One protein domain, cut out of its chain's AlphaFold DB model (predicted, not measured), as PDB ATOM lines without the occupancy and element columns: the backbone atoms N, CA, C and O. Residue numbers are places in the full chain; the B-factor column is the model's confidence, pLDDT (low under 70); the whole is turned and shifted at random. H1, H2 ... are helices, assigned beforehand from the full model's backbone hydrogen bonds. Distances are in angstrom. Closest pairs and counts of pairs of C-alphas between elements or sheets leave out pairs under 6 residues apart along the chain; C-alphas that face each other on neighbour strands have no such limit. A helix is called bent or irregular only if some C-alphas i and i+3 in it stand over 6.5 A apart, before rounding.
ATOM      1  N   PRO A 421     -26.246 -24.603   0.183       92.00
ATOM      2  CA  PRO A 421     -25.491 -25.437   1.119       92.00
ATOM      3  C   PRO A 421     -23.979 -25.182   1.062       92.00
ATOM      4  O   PRO A 421     -23.336 -25.064   2.106       92.00
ATOM      5  N   ILE A 422     -23.406 -25.034  -0.142       92.31
ATOM      6  CA  ILE A 422     -21.973 -24.741  -0.307       92.31
ATOM      7  C   ILE A 422     -21.641 -23.381   0.299       92.31
ATOM      8  O   ILE A 422     -20.677 -23.272   1.056       92.31
ATOM      9  N   ILE A 423     -22.440 -22.357  -0.022       92.25
ATOM     10  CA  ILE A 423     -22.241 -20.992   0.478       92.25
ATOM     11  C   ILE A 423     -22.242 -20.992   2.005       92.25
ATOM     12  O   ILE A 423     -21.319 -20.455   2.618       92.25
ATOM     13  N   CYS A 424     -23.229 -21.648   2.621       94.69
ATOM     14  CA  CYS A 424     -23.306 -21.782   4.070       94.69
ATOM     15  C   CYS A 424     -22.014 -22.386   4.643       94.69
ATOM     16  O   CYS A 424     -21.410 -21.817   5.557       94.69
ATOM     17  N   CYS A 425     -21.538 -23.491   4.061       95.69
ATOM     18  CA  CYS A 425     -20.325 -24.158   4.524       95.69
ATOM     19  C   CYS A 425     -19.054 -23.317   4.343       95.69
ATOM     20  O   CYS A 425     -18.209 -23.310   5.239       95.69
ATOM     21  N   VAL A 426     -18.913 -22.595   3.225       94.94
ATOM     22  CA  VAL A 426     -17.774 -21.692   2.995       94.94
ATOM     23  C   VAL A 426     -17.759 -20.596   4.056       94.94
ATOM     24  O   VAL A 426     -16.756 -20.410   4.743       94.94
ATOM     25  N   ILE A 427     -18.883 -19.906   4.237       95.00
ATOM     26  CA  ILE A 427     -18.993 -18.720   5.095       95.00
ATOM     27  C   ILE A 427     -18.808 -19.083   6.563       95.00
ATOM     28  O   ILE A 427     -18.007 -18.456   7.259       95.00
ATOM     29  N   LEU A 428     -19.476 -20.141   7.032       95.94
ATOM     30  CA  LEU A 428     -19.273 -20.644   8.389       95.94
ATOM     31  C   LEU A 428     -17.868 -21.221   8.573       95.94
ATOM     32  O   LEU A 428     -17.288 -21.069   9.643       95.94
ATOM     33  N   GLY A 429     -17.273 -21.820   7.541       95.38
ATOM     34  CA  GLY A 429     -15.879 -22.257   7.581       95.38
ATOM     35  C   GLY A 429     -14.912 -21.097   7.825       95.38
ATOM     36  O   GLY A 429     -14.023 -21.221   8.670       95.38
ATOM     37  N   ILE A 430     -15.129 -19.977   7.125       95.25
ATOM     38  CA  ILE A 430     -14.325 -18.751   7.214       95.25
ATOM     39  C   ILE A 430     -14.483 -18.097   8.589       95.25
ATOM     40  O   ILE A 430     -13.487 -17.711   9.201       95.25
ATOM     41  N   LYS A 438     -17.846 -32.945  10.180       95.06
ATOM     42  CA  LYS A 438     -19.123 -33.669  10.220       95.06
ATOM     43  C   LYS A 438     -20.319 -32.722  10.145       95.06
ATOM     44  O   LYS A 438     -21.262 -33.035   9.426       95.06
ATOM     45  N   ALA A 439     -20.291 -31.577  10.831       96.81
ATOM     46  CA  ALA A 439     -21.364 -30.591  10.711       96.81
ATOM     47  C   ALA A 439     -21.489 -30.081   9.267       96.81
ATOM     48  O   ALA A 439     -22.585 -30.101   8.718       96.81
ATOM     49  N   ALA A 440     -20.370 -29.740   8.621       96.81
ATOM     50  CA  ALA A 440     -20.349 -29.311   7.224       96.81
ATOM     51  C   ALA A 440     -20.894 -30.374   6.258       96.81
ATOM     52  O   ALA A 440     -21.734 -30.060   5.417       96.81
ATOM     53  N   PHE A 441     -20.498 -31.638   6.419       96.62
ATOM     54  CA  PHE A 441     -21.034 -32.754   5.639       96.62
ATOM     55  C   PHE A 441     -22.566 -32.859   5.745       96.62
ATOM     56  O   PHE A 441     -23.260 -32.938   4.731       96.62
ATOM     57  N   HIS A 442     -23.113 -32.811   6.965       95.56
ATOM     58  CA  HIS A 442     -24.562 -32.900   7.173       95.56
ATOM     59  C   HIS A 442     -25.292 -31.649   6.672       95.56
ATOM     60  O   HIS A 442     -26.394 -31.775   6.147       95.56
ATOM     61  N   THR A 443     -24.685 -30.462   6.760       96.56
ATOM     62  CA  THR A 443     -25.228 -29.240   6.151       96.56
ATOM     63  C   THR A 443     -25.325 -29.363   4.634       96.56
ATOM     64  O   THR A 443     -26.369 -29.033   4.080       96.56
ATOM     65  N   LEU A 444     -24.296 -29.885   3.957       94.56
ATOM     66  CA  LEU A 444     -24.348 -30.122   2.510       94.56
ATOM     67  C   LEU A 444     -25.442 -31.136   2.145       94.56
ATOM     68  O   LEU A 444     -26.210 -30.904   1.214       94.56
ATOM     69  N   LEU A 445     -25.536 -32.240   2.891       94.38
ATOM     70  CA  LEU A 445     -26.480 -33.321   2.605       94.38
ATOM     71  C   LEU A 445     -27.933 -32.911   2.873       94.38
ATOM     72  O   LEU A 445     -28.776 -32.969   1.979       94.38
ATOM     73  N   LEU A 446     -28.227 -32.486   4.104       95.38
ATOM     74  CA  LEU A 446     -29.577 -32.113   4.520       95.38
ATOM     75  C   LEU A 446     -30.009 -30.805   3.858       95.38
ATOM     76  O   LEU A 446     -31.148 -30.705   3.416       95.38
ATOM     77  N   GLY A 447     -29.102 -29.834   3.719       93.88
ATOM     78  CA  GLY A 447     -29.362 -28.588   2.999       93.88
ATOM     79  C   GLY A 447     -29.657 -28.820   1.516       93.88
ATOM     80  O   GLY A 447     -30.576 -28.207   0.976       93.88
ATOM     81  N   GLY A 448     -28.949 -29.751   0.865       90.88
ATOM     82  CA  GLY A 448     -29.285 -30.204  -0.488       90.88
ATOM     83  C   GLY A 448     -30.684 -30.830  -0.557       90.88
ATOM     84  O   GLY A 448     -31.466 -30.495  -1.444       90.88
ATOM     85  N   GLY A 449     -31.044 -31.656   0.431       92.06
ATOM     86  CA  GLY A 449     -32.398 -32.205   0.571       92.06
ATOM     87  C   GLY A 449     -33.478 -31.127   0.728       92.06
ATOM     88  O   GLY A 449     -34.480 -31.164   0.018       92.06
ATOM     89  N   VAL A 450     -33.258 -30.126   1.591       92.81
ATOM     90  CA  VAL A 450     -34.175 -28.979   1.758       92.81
ATOM     91  C   VAL A 450     -34.272 -28.162   0.470       92.81
ATOM     92  O   VAL A 450     -35.347 -27.681   0.120       92.81
ATOM     93  N   THR A 451     -33.174 -28.046  -0.273       89.44
ATOM     94  CA  THR A 451     -33.159 -27.353  -1.561       89.44
ATOM     95  C   THR A 451     -34.073 -28.048  -2.567       89.44
ATOM     96  O   THR A 451     -34.956 -27.400  -3.129       89.44
ATOM     97  N   ILE A 452     -33.946 -29.370  -2.720       88.12
ATOM     98  CA  ILE A 452     -34.838 -30.171  -3.570       88.12
ATOM     99  C   ILE A 452     -36.291 -30.066  -3.085       88.12
ATOM    100  O   ILE A 452     -37.186 -29.824  -3.892       88.12
ATOM    101  N   ALA A 453     -36.532 -30.170  -1.775       90.31
ATOM    102  CA  ALA A 453     -37.868 -30.029  -1.201       90.31
ATOM    103  C   ALA A 453     -38.490 -28.660  -1.516       90.31
ATOM    104  O   ALA A 453     -39.650 -28.605  -1.906       90.31
ATOM    105  N   SER A 454     -37.719 -27.569  -1.446       87.81
ATOM    106  CA  SER A 454     -38.215 -26.232  -1.791       87.81
ATOM    107  C   SER A 454     -38.641 -26.129  -3.258       87.81
ATOM    108  O   SER A 454     -39.545 -25.363  -3.582       87.81
ATOM    109  N   LEU A 455     -37.980 -26.854  -4.172       84.19
ATOM    110  CA  LEU A 455     -38.322 -26.857  -5.601       84.19
ATOM    111  C   LEU A 455     -39.639 -27.596  -5.858       84.19
ATOM    112  O   LEU A 455     -40.399 -27.187  -6.728       84.19
ATOM    113  N   ILE A 456     -39.915 -28.654  -5.088       86.88
ATOM    114  CA  ILE A 456     -41.149 -29.447  -5.186       86.88
ATOM    115  C   ILE A 456     -42.311 -28.748  -4.463       86.88
ATOM    116  O   ILE A 456     -43.431 -28.734  -4.968       86.88
ATOM    117  N   TRP A 457     -42.035 -28.132  -3.310       89.88
ATOM    118  CA  TRP A 457     -43.000 -27.418  -2.469       89.88
ATOM    119  C   TRP A 457     -42.564 -25.964  -2.229       89.88
ATOM    120  O   TRP A 457     -42.060 -25.632  -1.150       89.88
ATOM    121  N   PRO A 458     -42.767 -25.059  -3.208       87.19
ATOM    122  CA  PRO A 458     -42.426 -23.644  -3.057       87.19
ATOM    123  C   PRO A 458     -43.131 -22.957  -1.879       87.19
ATOM    124  O   PRO A 458     -42.597 -21.986  -1.343       87.19
ATOM    125  N   GLN A 459     -44.271 -23.489  -1.413       89.25
ATOM    126  CA  GLN A 459     -45.034 -22.924  -0.290       89.25
ATOM    127  C   GLN A 459     -44.227 -22.874   1.018       89.25
ATOM    128  O   GLN A 459     -44.512 -22.066   1.895       89.25
ATOM    129  N   MET A 460     -43.168 -23.683   1.149       90.44
ATOM    130  CA  MET A 460     -42.261 -23.637   2.304       90.44
ATOM    131  C   MET A 460     -41.591 -22.265   2.496       90.44
ATOM    132  O   MET A 460     -41.132 -21.958   3.594       90.44
ATOM    133  N   ILE A 461     -41.514 -21.456   1.434       89.69
ATOM    134  CA  ILE A 461     -40.856 -20.143   1.420       89.69
ATOM    135  C   ILE A 461     -41.824 -19.031   1.862       89.69
ATOM    136  O   ILE A 461     -41.380 -17.994   2.359       89.69
ATOM    137  N   GLU A 462     -43.139 -19.252   1.742       90.00
ATOM    138  CA  GLU A 462     -44.181 -18.256   2.029       90.00
ATOM    139  C   GLU A 462     -44.065 -17.624   3.420       90.00
ATOM    140  O   GLU A 462     -44.144 -16.400   3.491       90.00
ATOM    141  N   PRO A 463     -43.798 -18.364   4.519       90.88
ATOM    142  CA  PRO A 463     -43.687 -17.742   5.835       90.88
ATOM    143  C   PRO A 463     -42.586 -16.680   5.903       90.88
ATOM    144  O   PRO A 463     -42.761 -15.664   6.566       90.88
ATOM    145  N   LEU A 464     -41.461 -16.894   5.210       89.50
ATOM    146  CA  LEU A 464     -40.358 -15.932   5.163       89.50
ATOM    147  C   LEU A 464     -40.666 -14.756   4.231       89.50
ATOM    148  O   LEU A 464     -40.299 -13.623   4.531       89.50
ATOM    149  N   ALA A 465     -41.329 -15.012   3.105       86.88
ATOM    150  CA  ALA A 465     -41.743 -13.954   2.190       86.88
ATOM    151  C   ALA A 465     -42.803 -13.040   2.846       86.88
ATOM    152  O   ALA A 465     -42.713 -11.815   2.754       86.88
ATOM    153  N   ALA A 466     -43.735 -13.620   3.607       87.50
ATOM    154  CA  ALA A 466     -44.793 -12.907   4.317       87.50
ATOM    155  C   ALA A 466     -44.258 -11.962   5.407       87.50
ATOM    156  O   ALA A 466     -44.838 -10.898   5.624       87.50
ATOM    157  N   THR A 467     -43.122 -12.268   6.057       86.81
ATOM    158  CA  THR A 467     -42.501 -11.318   7.009       86.81
ATOM    159  C   THR A 467     -42.007 -10.033   6.344       86.81
ATOM    160  O   THR A 467     -41.786  -9.039   7.032       86.81
ATOM    161  N   HIS A 468     -41.863 -10.039   5.017       85.62
ATOM    162  CA  HIS A 468     -41.485  -8.884   4.206       85.62
ATOM    163  C   HIS A 468     -42.681  -8.277   3.458       85.62
ATOM    164  O   HIS A 468     -42.487  -7.386   2.636       85.62
ATOM    165  N   GLY A 469     -43.903  -8.738   3.748       82.06
ATOM    166  CA  GLY A 469     -45.141  -8.231   3.161       82.06
ATOM    167  C   GLY A 469     -45.498  -8.809   1.791       82.06
ATOM    168  O   GLY A 469     -46.421  -8.296   1.178       82.06
ATOM    169  N   MET A 470     -44.797  -9.843   1.308       82.69
ATOM    170  CA  MET A 470     -45.126 -10.496   0.032       82.69
ATOM    171  C   MET A 470     -46.391 -11.344   0.145       82.69
ATOM    172  O   MET A 470     -46.521 -12.150   1.071       82.69
ATOM    173  N   ASP A 471     -47.268 -11.213  -0.846       79.25
ATOM    174  CA  ASP A 471     -48.462 -12.041  -0.961       79.25
ATOM    175  C   ASP A 471     -48.114 -13.509  -1.274       79.25
ATOM    176  O   ASP A 471     -47.155 -13.791  -2.006       79.25
ATOM    177  N   PRO A 472     -48.903 -14.477  -0.768       74.94
ATOM    178  CA  PRO A 472     -48.736 -15.881  -1.120       74.94
ATOM    179  C   PRO A 472     -48.821 -16.110  -2.637       74.94
ATOM    180  O   PRO A 472     -49.736 -15.640  -3.311       74.94
ATOM    181  N   GLY A 473     -47.871 -16.876  -3.177       71.31
ATOM    182  CA  GLY A 473     -47.867 -17.339  -4.569       71.31
ATOM    183  C   GLY A 473     -47.160 -16.439  -5.590       71.31
ATOM    184  O   GLY A 473     -46.620 -16.971  -6.558       71.31
ATOM    185  N   ALA A 474     -47.084 -15.119  -5.388       72.62
ATOM    186  CA  ALA A 474     -46.419 -14.208  -6.328       72.62
ATOM    187  C   ALA A 474     -45.077 -13.706  -5.770       72.62
ATOM    188  O   ALA A 474     -44.999 -13.202  -4.658       72.62
ATOM    189  N   GLY A 475     -43.987 -13.869  -6.530       73.38
ATOM    190  CA  GLY A 475     -42.658 -13.354  -6.164       73.38
ATOM    191  C   GLY A 475     -41.971 -14.033  -4.963       73.38
ATOM    192  O   GLY A 475     -40.864 -13.647  -4.588       73.38
ATOM    193  N   ILE A 476     -42.553 -15.085  -4.378       82.06
ATOM    194  CA  ILE A 476     -41.942 -15.831  -3.261       82.06
ATOM    195  C   ILE A 476     -40.604 -16.492  -3.638       82.06
ATOM    196  O   ILE A 476     -39.738 -16.687  -2.785       82.06
ATOM    197  N   ASP A 477     -40.390 -16.780  -4.925       81.19
ATOM    198  CA  ASP A 477     -39.162 -17.401  -5.433       81.19
ATOM    199  C   ASP A 477     -37.909 -16.555  -5.189       81.19
ATOM    200  O   ASP A 477     -36.826 -17.113  -4.989       81.19
ATOM    201  N   TYR A 478     -38.058 -15.229  -5.114       82.06
ATOM    202  CA  TYR A 478     -36.965 -14.318  -4.780       82.06
ATOM    203  C   TYR A 478     -36.388 -14.584  -3.375       82.06
ATOM    204  O   TYR A 478     -35.201 -14.385  -3.119       82.06
ATOM    205  N   PHE A 479     -37.194 -15.118  -2.455       88.06
ATOM    206  CA  PHE A 479     -36.782 -15.401  -1.077       88.06
ATOM    207  C   PHE A 479     -36.181 -16.797  -0.893       88.06
ATOM    208  O   PHE A 479     -35.658 -17.110   0.178       88.06
ATOM    209  N   ARG A 480     -36.198 -17.641  -1.931       87.62
ATOM    210  CA  ARG A 480     -35.744 -19.038  -1.867       87.62
ATOM    211  C   ARG A 480     -34.307 -19.169  -1.371       87.62
ATOM    212  O   ARG A 480     -34.038 -19.961  -0.474       87.62
ATOM    213  N   ALA A 481     -33.383 -18.386  -1.929       87.50
ATOM    214  CA  ALA A 481     -31.976 -18.439  -1.532       87.50
ATOM    215  C   ALA A 481     -31.787 -18.053  -0.057       87.50
ATOM    216  O   ALA A 481     -31.027 -18.706   0.660       87.50
ATOM    217  N   PHE A 482     -32.525 -17.041   0.409       89.69
ATOM    218  CA  PHE A 482     -32.484 -16.602   1.800       89.69
ATOM    219  C   PHE A 482     -33.043 -17.669   2.747       89.69
ATOM    220  O   PHE A 482     -32.382 -18.041   3.716       89.69
ATOM    221  N   PHE A 483     -34.210 -18.227   2.418       92.25
ATOM    222  CA  PHE A 483     -34.818 -19.334   3.151       92.25
ATOM    223  C   PHE A 483     -33.855 -20.517   3.285       92.25
ATOM    224  O   PHE A 483     -33.584 -20.988   4.391       92.25
ATOM    225  N   LEU A 484     -33.266 -20.954   2.170       92.00
ATOM    226  CA  LEU A 484     -32.344 -22.085   2.155       92.00
ATOM    227  C   LEU A 484     -31.076 -21.812   2.966       92.00
ATOM    228  O   LEU A 484     -30.586 -22.717   3.641       92.00
ATOM    229  N   LEU A 485     -30.564 -20.579   2.953       91.75
ATOM    230  CA  LEU A 485     -29.410 -20.207   3.767       91.75
ATOM    231  C   LEU A 485     -29.734 -20.254   5.267       91.75
ATOM    232  O   LEU A 485     -28.921 -20.773   6.033       91.75
ATOM    233  N   ILE A 486     -30.922 -19.793   5.683       94.00
ATOM    234  CA  ILE A 486     -31.397 -19.908   7.073       94.00
ATOM    235  C   ILE A 486     -31.493 -21.382   7.477       94.00
ATOM    236  O   ILE A 486     -30.959 -21.766   8.518       94.00
ATOM    237  N   CYS A 487     -32.114 -22.228   6.650       95.25
ATOM    238  CA  CYS A 487     -32.223 -23.661   6.925       95.25
ATOM    239  C   CYS A 487     -30.845 -24.327   7.037       95.25
ATOM    240  O   CYS A 487     -30.590 -25.067   7.987       95.25
ATOM    241  N   CYS A 488     -29.929 -24.037   6.107       95.31
ATOM    242  CA  CYS A 488     -28.569 -24.575   6.140       95.31
ATOM    243  C   CYS A 488     -27.801 -24.101   7.380       95.31
ATOM    244  O   CYS A 488     -27.119 -24.907   8.015       95.31
ATOM    245  N   ALA A 489     -27.940 -22.828   7.761       95.62
ATOM    246  CA  ALA A 489     -27.319 -22.278   8.960       95.62
ATOM    247  C   ALA A 489     -27.884 -22.925  10.234       95.62
ATOM    248  O   ALA A 489     -27.115 -23.296  11.116       95.62
ATOM    249  N   ALA A 490     -29.200 -23.140  10.309       96.56
ATOM    250  CA  ALA A 490     -29.833 -23.842  11.423       96.56
ATOM    251  C   ALA A 490     -29.327 -25.289  11.541       96.56
ATOM    252  O   ALA A 490     -28.935 -25.713  12.630       96.56
ATOM    253  N   ILE A 491     -29.242 -26.018  10.420       96.56
ATOM    254  CA  ILE A 491     -28.654 -27.367  10.371       96.56
ATOM    255  C   ILE A 491     -27.192 -27.335  10.835       96.56
ATOM    256  O   ILE A 491     -26.788 -28.154  11.657       96.56
ATOM    257  N   ALA A 492     -26.401 -26.381  10.337       96.12
ATOM    258  CA  ALA A 492     -24.990 -26.237  10.685       96.12
ATOM    259  C   ALA A 492     -24.788 -25.965  12.180       96.12
ATOM    260  O   ALA A 492     -23.923 -26.578  12.813       96.12
ATOM    261  N   VAL A 493     -25.590 -25.065  12.754       95.38
ATOM    262  CA  VAL A 493     -25.554 -24.726  14.179       95.38
ATOM    263  C   VAL A 493     -25.956 -25.930  15.022       95.38
ATOM    264  O   VAL A 493     -25.198 -26.311  15.912       95.38
ATOM    265  N   ALA A 494     -27.078 -26.581  14.700       95.38
ATOM    266  CA  ALA A 494     -27.535 -27.779  15.398       95.38
ATOM    267  C   ALA A 494     -26.474 -28.889  15.360       95.38
ATOM    268  O   ALA A 494     -26.064 -29.392  16.404       95.38
ATOM    269  N   ALA A 495     -25.943 -29.213  14.178       94.50
ATOM    270  CA  ALA A 495     -24.919 -30.243  14.015       94.50
ATOM    271  C   ALA A 495     -23.605 -29.903  14.745       94.50
ATOM    272  O   ALA A 495     -22.920 -30.801  15.238       94.50
ATOM    273  N   SER A 496     -23.260 -28.617  14.872       92.56
ATOM    274  CA  SER A 496     -22.057 -28.173  15.594       92.56
ATOM    275  C   SER A 496     -22.140 -28.372  17.110       92.56
ATOM    276  O   SER A 496     -21.100 -28.411  17.764       92.56
ATOM    277  N   PHE A 497     -23.341 -28.524  17.683       91.56
ATOM    278  CA  PHE A 497     -23.492 -28.909  19.091       91.56
ATOM    279  C   PHE A 497     -23.222 -30.398  19.330       91.56
ATOM    280  O   PHE A 497     -22.767 -30.765  20.411       91.56
ATOM    281  N   TYR A 498     -23.453 -31.248  18.326       93.06
ATOM    282  CA  TYR A 498     -23.251 -32.696  18.435       93.06
ATOM    283  C   TYR A 498     -21.837 -33.141  18.057       93.06
ATOM    284  O   TYR A 498     -21.317 -34.103  18.621       93.06
ATOM    285  N   PHE A 499     -21.207 -32.471  17.091       93.94
ATOM    286  CA  PHE A 499     -19.914 -32.888  16.554       93.94
ATOM    287  C   PHE A 499     -18.763 -32.018  17.044       93.94
ATOM    288  O   PHE A 499     -18.814 -30.790  17.000       93.94
ATOM    289  N   THR A 500     -17.669 -32.669  17.432       90.38
ATOM    290  CA  THR A 500     -16.471 -31.996  17.926       90.38
ATOM    291  C   THR A 500     -15.726 -31.253  16.806       90.38
ATOM    292  O   THR A 500     -15.530 -31.803  15.716       90.38
ATOM    293  N   PRO A 501     -15.305 -29.994  17.036       90.75
ATOM    294  CA  PRO A 501     -14.488 -29.252  16.082       90.75
ATOM    295  C   PRO A 501     -13.060 -29.795  16.009       90.75
ATOM    296  O   PRO A 501     -12.572 -30.434  16.942       90.75
ATOM    297  N   LYS A 502     -12.372 -29.484  14.906       92.25
ATOM    298  CA  LYS A 502     -10.929 -29.713  14.786       92.25
ATOM    299  C   LYS A 502     -10.146 -28.865  15.802       92.25
ATOM    300  O   LYS A 502     -10.592 -27.759  16.125       92.25
ATOM    301  N   PRO A 503      -8.974 -29.335  16.268       92.44
ATOM    302  CA  PRO A 503      -8.073 -28.533  17.088       92.44
ATOM    303  C   PRO A 503      -7.664 -27.231  16.389       92.44
ATOM    304  O   PRO A 503      -7.442 -27.202  15.180       92.44
ATOM    305  N   GLU A 504      -7.503 -26.148  17.152       89.06
ATOM    306  CA  GLU A 504      -7.149 -24.828  16.604       89.06
ATOM    307  C   GLU A 504      -5.763 -24.808  15.926       89.06
ATOM    308  O   GLU A 504      -5.524 -24.011  15.019       89.06
ATOM    309  N   SER A 505      -4.863 -25.724  16.298       90.44
ATOM    310  CA  SER A 505      -3.564 -25.925  15.642       90.44
ATOM    311  C   SER A 505      -3.682 -26.395  14.187       90.44
ATOM    312  O   SER A 505      -2.839 -26.040  13.370       90.44
ATOM    313  N   GLU A 506      -4.731 -27.142  13.838       91.38
ATOM    314  CA  GLU A 506      -4.988 -27.602  12.465       91.38
ATOM    315  C   GLU A 506      -5.738 -26.561  11.620       91.38
ATOM    316  O   GLU A 506      -5.827 -26.694  10.402       91.38
ATOM    317  N   LEU A 507      -6.283 -25.520  12.254       93.50
ATOM    318  CA  LEU A 507      -7.081 -24.480  11.599       93.50
ATOM    319  C   LEU A 507      -6.265 -23.234  11.223       93.50
ATOM    320  O   LEU A 507      -6.836 -22.247  10.756       93.50
ATOM    321  N   GLN A 508      -4.945 -23.256  11.421       93.25
ATOM    322  CA  GLN A 508      -4.072 -22.111  11.161       93.25
ATOM    323  C   GLN A 508      -4.119 -21.702   9.680       93.25
ATOM    324  O   GLN A 508      -3.815 -22.486   8.785       93.25
ATOM    325  N   GLY A 509      -4.537 -20.462   9.430       91.69
ATOM    326  CA  GLY A 509      -4.732 -19.889   8.100       91.69
ATOM    327  C   GLY A 509      -6.029 -20.279   7.389       91.69
ATOM    328  O   GLY A 509      -6.234 -19.875   6.248       91.69
ATOM    329  N   LEU A 510      -6.932 -21.022   8.032       94.94
ATOM    330  CA  LEU A 510      -8.172 -21.509   7.409       94.94
ATOM    331  C   LEU A 510      -9.433 -20.792   7.911       94.94
ATOM    332  O   LEU A 510     -10.535 -21.153   7.520       94.94
ATOM    333  N   TRP A 511      -9.284 -19.785   8.772       95.31
ATOM    334  CA  TRP A 511     -10.380 -18.951   9.275       95.31
ATOM    335  C   TRP A 511      -9.864 -17.560   9.673       95.31
ATOM    336  O   TRP A 511      -8.663 -17.390   9.920       95.31
ATOM    337  N   VAL A 512     -10.751 -16.561   9.766       94.19
ATOM    338  CA  VAL A 512     -10.346 -15.138   9.861       94.19
ATOM    339  C   VAL A 512      -9.454 -14.838  11.071       94.19
ATOM    340  O   VAL A 512      -8.508 -14.060  10.962       94.19
ATOM    341  N   GLY A 513      -9.694 -15.484  12.216       91.81
ATOM    342  CA  GLY A 513      -8.916 -15.244  13.436       91.81
ATOM    343  C   GLY A 513      -7.495 -15.817  13.427       91.81
ATOM    344  O   GLY A 513      -6.728 -15.533  14.337       91.81
ATOM    345  N   SER A 514      -7.107 -16.579  12.399       93.19
ATOM    346  CA  SER A 514      -5.759 -17.163  12.264       93.19
ATOM    347  C   SER A 514      -4.896 -16.483  11.192       93.19
ATOM    348  O   SER A 514      -3.903 -17.041  10.726       93.19
ATOM    349  N   MET A 515      -5.256 -15.263  10.783       90.88
ATOM    350  CA  MET A 515      -4.626 -14.603   9.638       90.88
ATOM    351  C   MET A 515      -3.139 -14.273   9.839       90.88
ATOM    352  O   MET A 515      -2.349 -14.373   8.899       90.88
ATOM    353  N   ALA A 516      -2.737 -13.908  11.058       90.75
ATOM    354  CA  ALA A 516      -1.331 -13.652  11.379       90.75
ATOM    355  C   ALA A 516      -0.470 -14.912  11.171       90.75
ATOM    356  O   ALA A 516       0.593 -14.848  10.554       90.75
ATOM    357  N   ALA A 517      -0.979 -16.073  11.597       91.50
ATOM    358  CA  ALA A 517      -0.328 -17.356  11.363       91.50
ATOM    359  C   ALA A 517      -0.266 -17.698   9.868       91.50
ATOM    360  O   ALA A 517       0.786 -18.118   9.392       91.50
ATOM    361  N   ALA A 518      -1.337 -17.431   9.109       91.75
ATOM    362  CA  ALA A 518      -1.362 -17.625   7.656       91.75
ATOM    363  C   ALA A 518      -0.228 -16.861   6.958       91.75
ATOM    364  O   ALA A 518       0.522 -17.430   6.166       91.75
ATOM    365  N   LYS A 519      -0.058 -15.572   7.289       92.56
ATOM    366  CA  LYS A 519       1.021 -14.739   6.743       92.56
ATOM    367  C   LYS A 519       2.403 -15.266   7.119       92.56
ATOM    368  O   LYS A 519       3.278 -15.346   6.258       92.56
ATOM    369  N   ARG A 520       2.594 -15.655   8.383       91.81
ATOM    370  CA  ARG A 520       3.858 -16.221   8.871       91.81
ATOM    371  C   ARG A 520       4.203 -17.527   8.154       91.81
ATOM    372  O   ARG A 520       5.338 -17.694   7.719       91.81
ATOM    373  N   MET A 521       3.229 -18.418   7.964       90.62
ATOM    374  CA  MET A 521       3.388 -19.655   7.189       90.62
ATOM    375  C   MET A 521       3.691 -19.369   5.714       90.62
ATOM    376  O   MET A 521       4.561 -20.009   5.130       90.62
ATOM    377  N   PHE A 522       3.014 -18.386   5.114       90.62
ATOM    378  CA  PHE A 522       3.218 -18.008   3.715       90.62
ATOM    379  C   PHE A 522       4.626 -17.467   3.448       90.62
ATOM    380  O   PHE A 522       5.226 -17.811   2.425       90.62
ATOM    381  N   LYS A 523       5.131 -16.621   4.357       89.56
ATOM    382  CA  LYS A 523       6.465 -16.007   4.289       89.56
ATOM    383  C   LYS A 523       7.579 -16.941   4.780       89.56
ATOM    384  O   LYS A 523       8.731 -16.780   4.394       89.56
ATOM    385  N   GLY A 524       7.254 -17.883   5.667       88.19
ATOM    386  CA  GLY A 524       8.213 -18.729   6.387       88.19
ATOM    387  C   GLY A 524       8.931 -18.027   7.550       88.19
ATOM    388  O   GLY A 524       9.770 -18.637   8.206       88.19
ATOM    389  N   ARG A 525       8.617 -16.753   7.818       87.12
ATOM    390  CA  ARG A 525       9.194 -15.911   8.882       87.12
ATOM    391  C   ARG A 525       8.193 -14.838   9.315       87.12
ATOM    392  O   ARG A 525       7.105 -14.753   8.746       87.12
ATOM    393  N   GLU A 526       8.558 -14.017  10.298       89.88
ATOM    394  CA  GLU A 526       7.697 -12.918  10.747       89.88
ATOM    395  C   GLU A 526       7.380 -11.926   9.603       89.88
ATOM    396  O   GLU A 526       8.300 -11.449   8.919       89.88
ATOM    397  N   PRO A 527       6.090 -11.631   9.348       90.31
ATOM    398  CA  PRO A 527       5.676 -10.641   8.357       90.31
ATOM    399  C   PRO A 527       6.203  -9.241   8.682       90.31
ATOM    400  O   PRO A 527       6.232  -8.826   9.838       90.31
ATOM    401  N   ASN A 528       6.588  -8.487   7.654       89.06
ATOM    402  CA  ASN A 528       7.025  -7.101   7.790       89.06
ATOM    403  C   ASN A 528       5.889  -6.157   7.363       89.06
ATOM    404  O   ASN A 528       5.992  -5.431   6.372       89.06
TER     405      ASN A 528
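What this domain is: This is residues 421 to 430 and 438 to 528 of the 629 residues of the protein "Sodium:solute symporter family protein" of Deltaproteobacteria bacterium (UniProt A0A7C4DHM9). Two long helices, H2 and H4, lie side by side and run opposite ways, with H1 packed on both of them and H3 crossing the first part of H4; H5 and H6 make a small separate group at the other end of the long axis from H3. The printed part has 101 residues with six named helices, H1 to H6 in order along the chain, and no named strand; the class is all helix. The whole is loose, with a radius of gyration of the C-alphas of 18.4 A, and elongated, spanning 59 by 30 by 18 A.

Where its parts are: The longest helix, H4, is residues 476 to 498, 33.2 A from C-alpha 476 at (-41.942, -15.831, -3.261) to C-alpha 498 at (-23.251, -32.696, 18.435), with a kink of 27 degrees near residue 483. H2 is residues 438 to 456, 27.2 A long. H1 is residues 421 to 430, 14.4 A, beginning with C-alpha 421 at (-25.491, -25.437, 1.119). H3 is residues 458 to 466, 13.2 A. H5 is residues 504 to 507, 5.0 A. H6 is residues 512 to 523, 17.7 A, ending with C-alpha 523 at (6.465, -16.007, 4.289). Three helices are irregular: C-alphas 460 and 463 of H3 are 7.0 A apart, 478 and 481 of H4 7.2 A, and 513 and 516 of H6 8.0 A.

How they stand to each other: H4 is the hub, touching three helices. H4 and H2 touch at a shallow tilt of 28 degrees, opposite ways; their closest C-alphas, of Ala 495 and Ala 439, are 4.9 A apart. With residues 484 to 489 alone H4 touches H1, the same way at a steep tilt of 53 degrees; the C-alphas of Cys 488 and Pro 421 come closest, at 6.0 A. With residues 476 to 483 alone H4 touches H3, about perpendicular at 87 degrees; the closest C-alphas are those of Ile 476 and Ala 465, 5.8 A apart. H2 touches H1 with residues 440 to 448 alone, opposite ways at a shallow tilt of 32 degrees, only just short of steep; the C-alphas of Leu 444 and Pro 421 are closest, at 5.0 A. Helix packing is part aligned, part crossed, 2 of these 4 pairs being at a shallow tilt. H6 is close to H1 but not clearly touching, the closest C-alphas, of Val 512 and Ile 430, being 6.0 A apart. H5 and H6 are close but not clearly touching, with the C-alphas of Leu 507 and Ser 514 closest, at 7.5 A; H4 is apart from both. In H1 and H2 every O i to N i+4 pair is within hydrogen-bond range; in H4 15 of 19 are, in H6 6 of 8, and in H3 2 of 5, beside 4 of 6 O i to N i+3 pairs, while H5 is too short for an O i to N i+4 pair.

The domain as a whole: The two C-alphas farthest apart, of Pro 472 and Arg 525, are 58.8 A apart. Residues 431 to 437 are not printed, and C-alphas 430 and 438 are 16.0 A apart across this cut. Of the links that are printed whole, none is long. The mean pLDDT of the printed part is 90.6, and no printed residue is under 70.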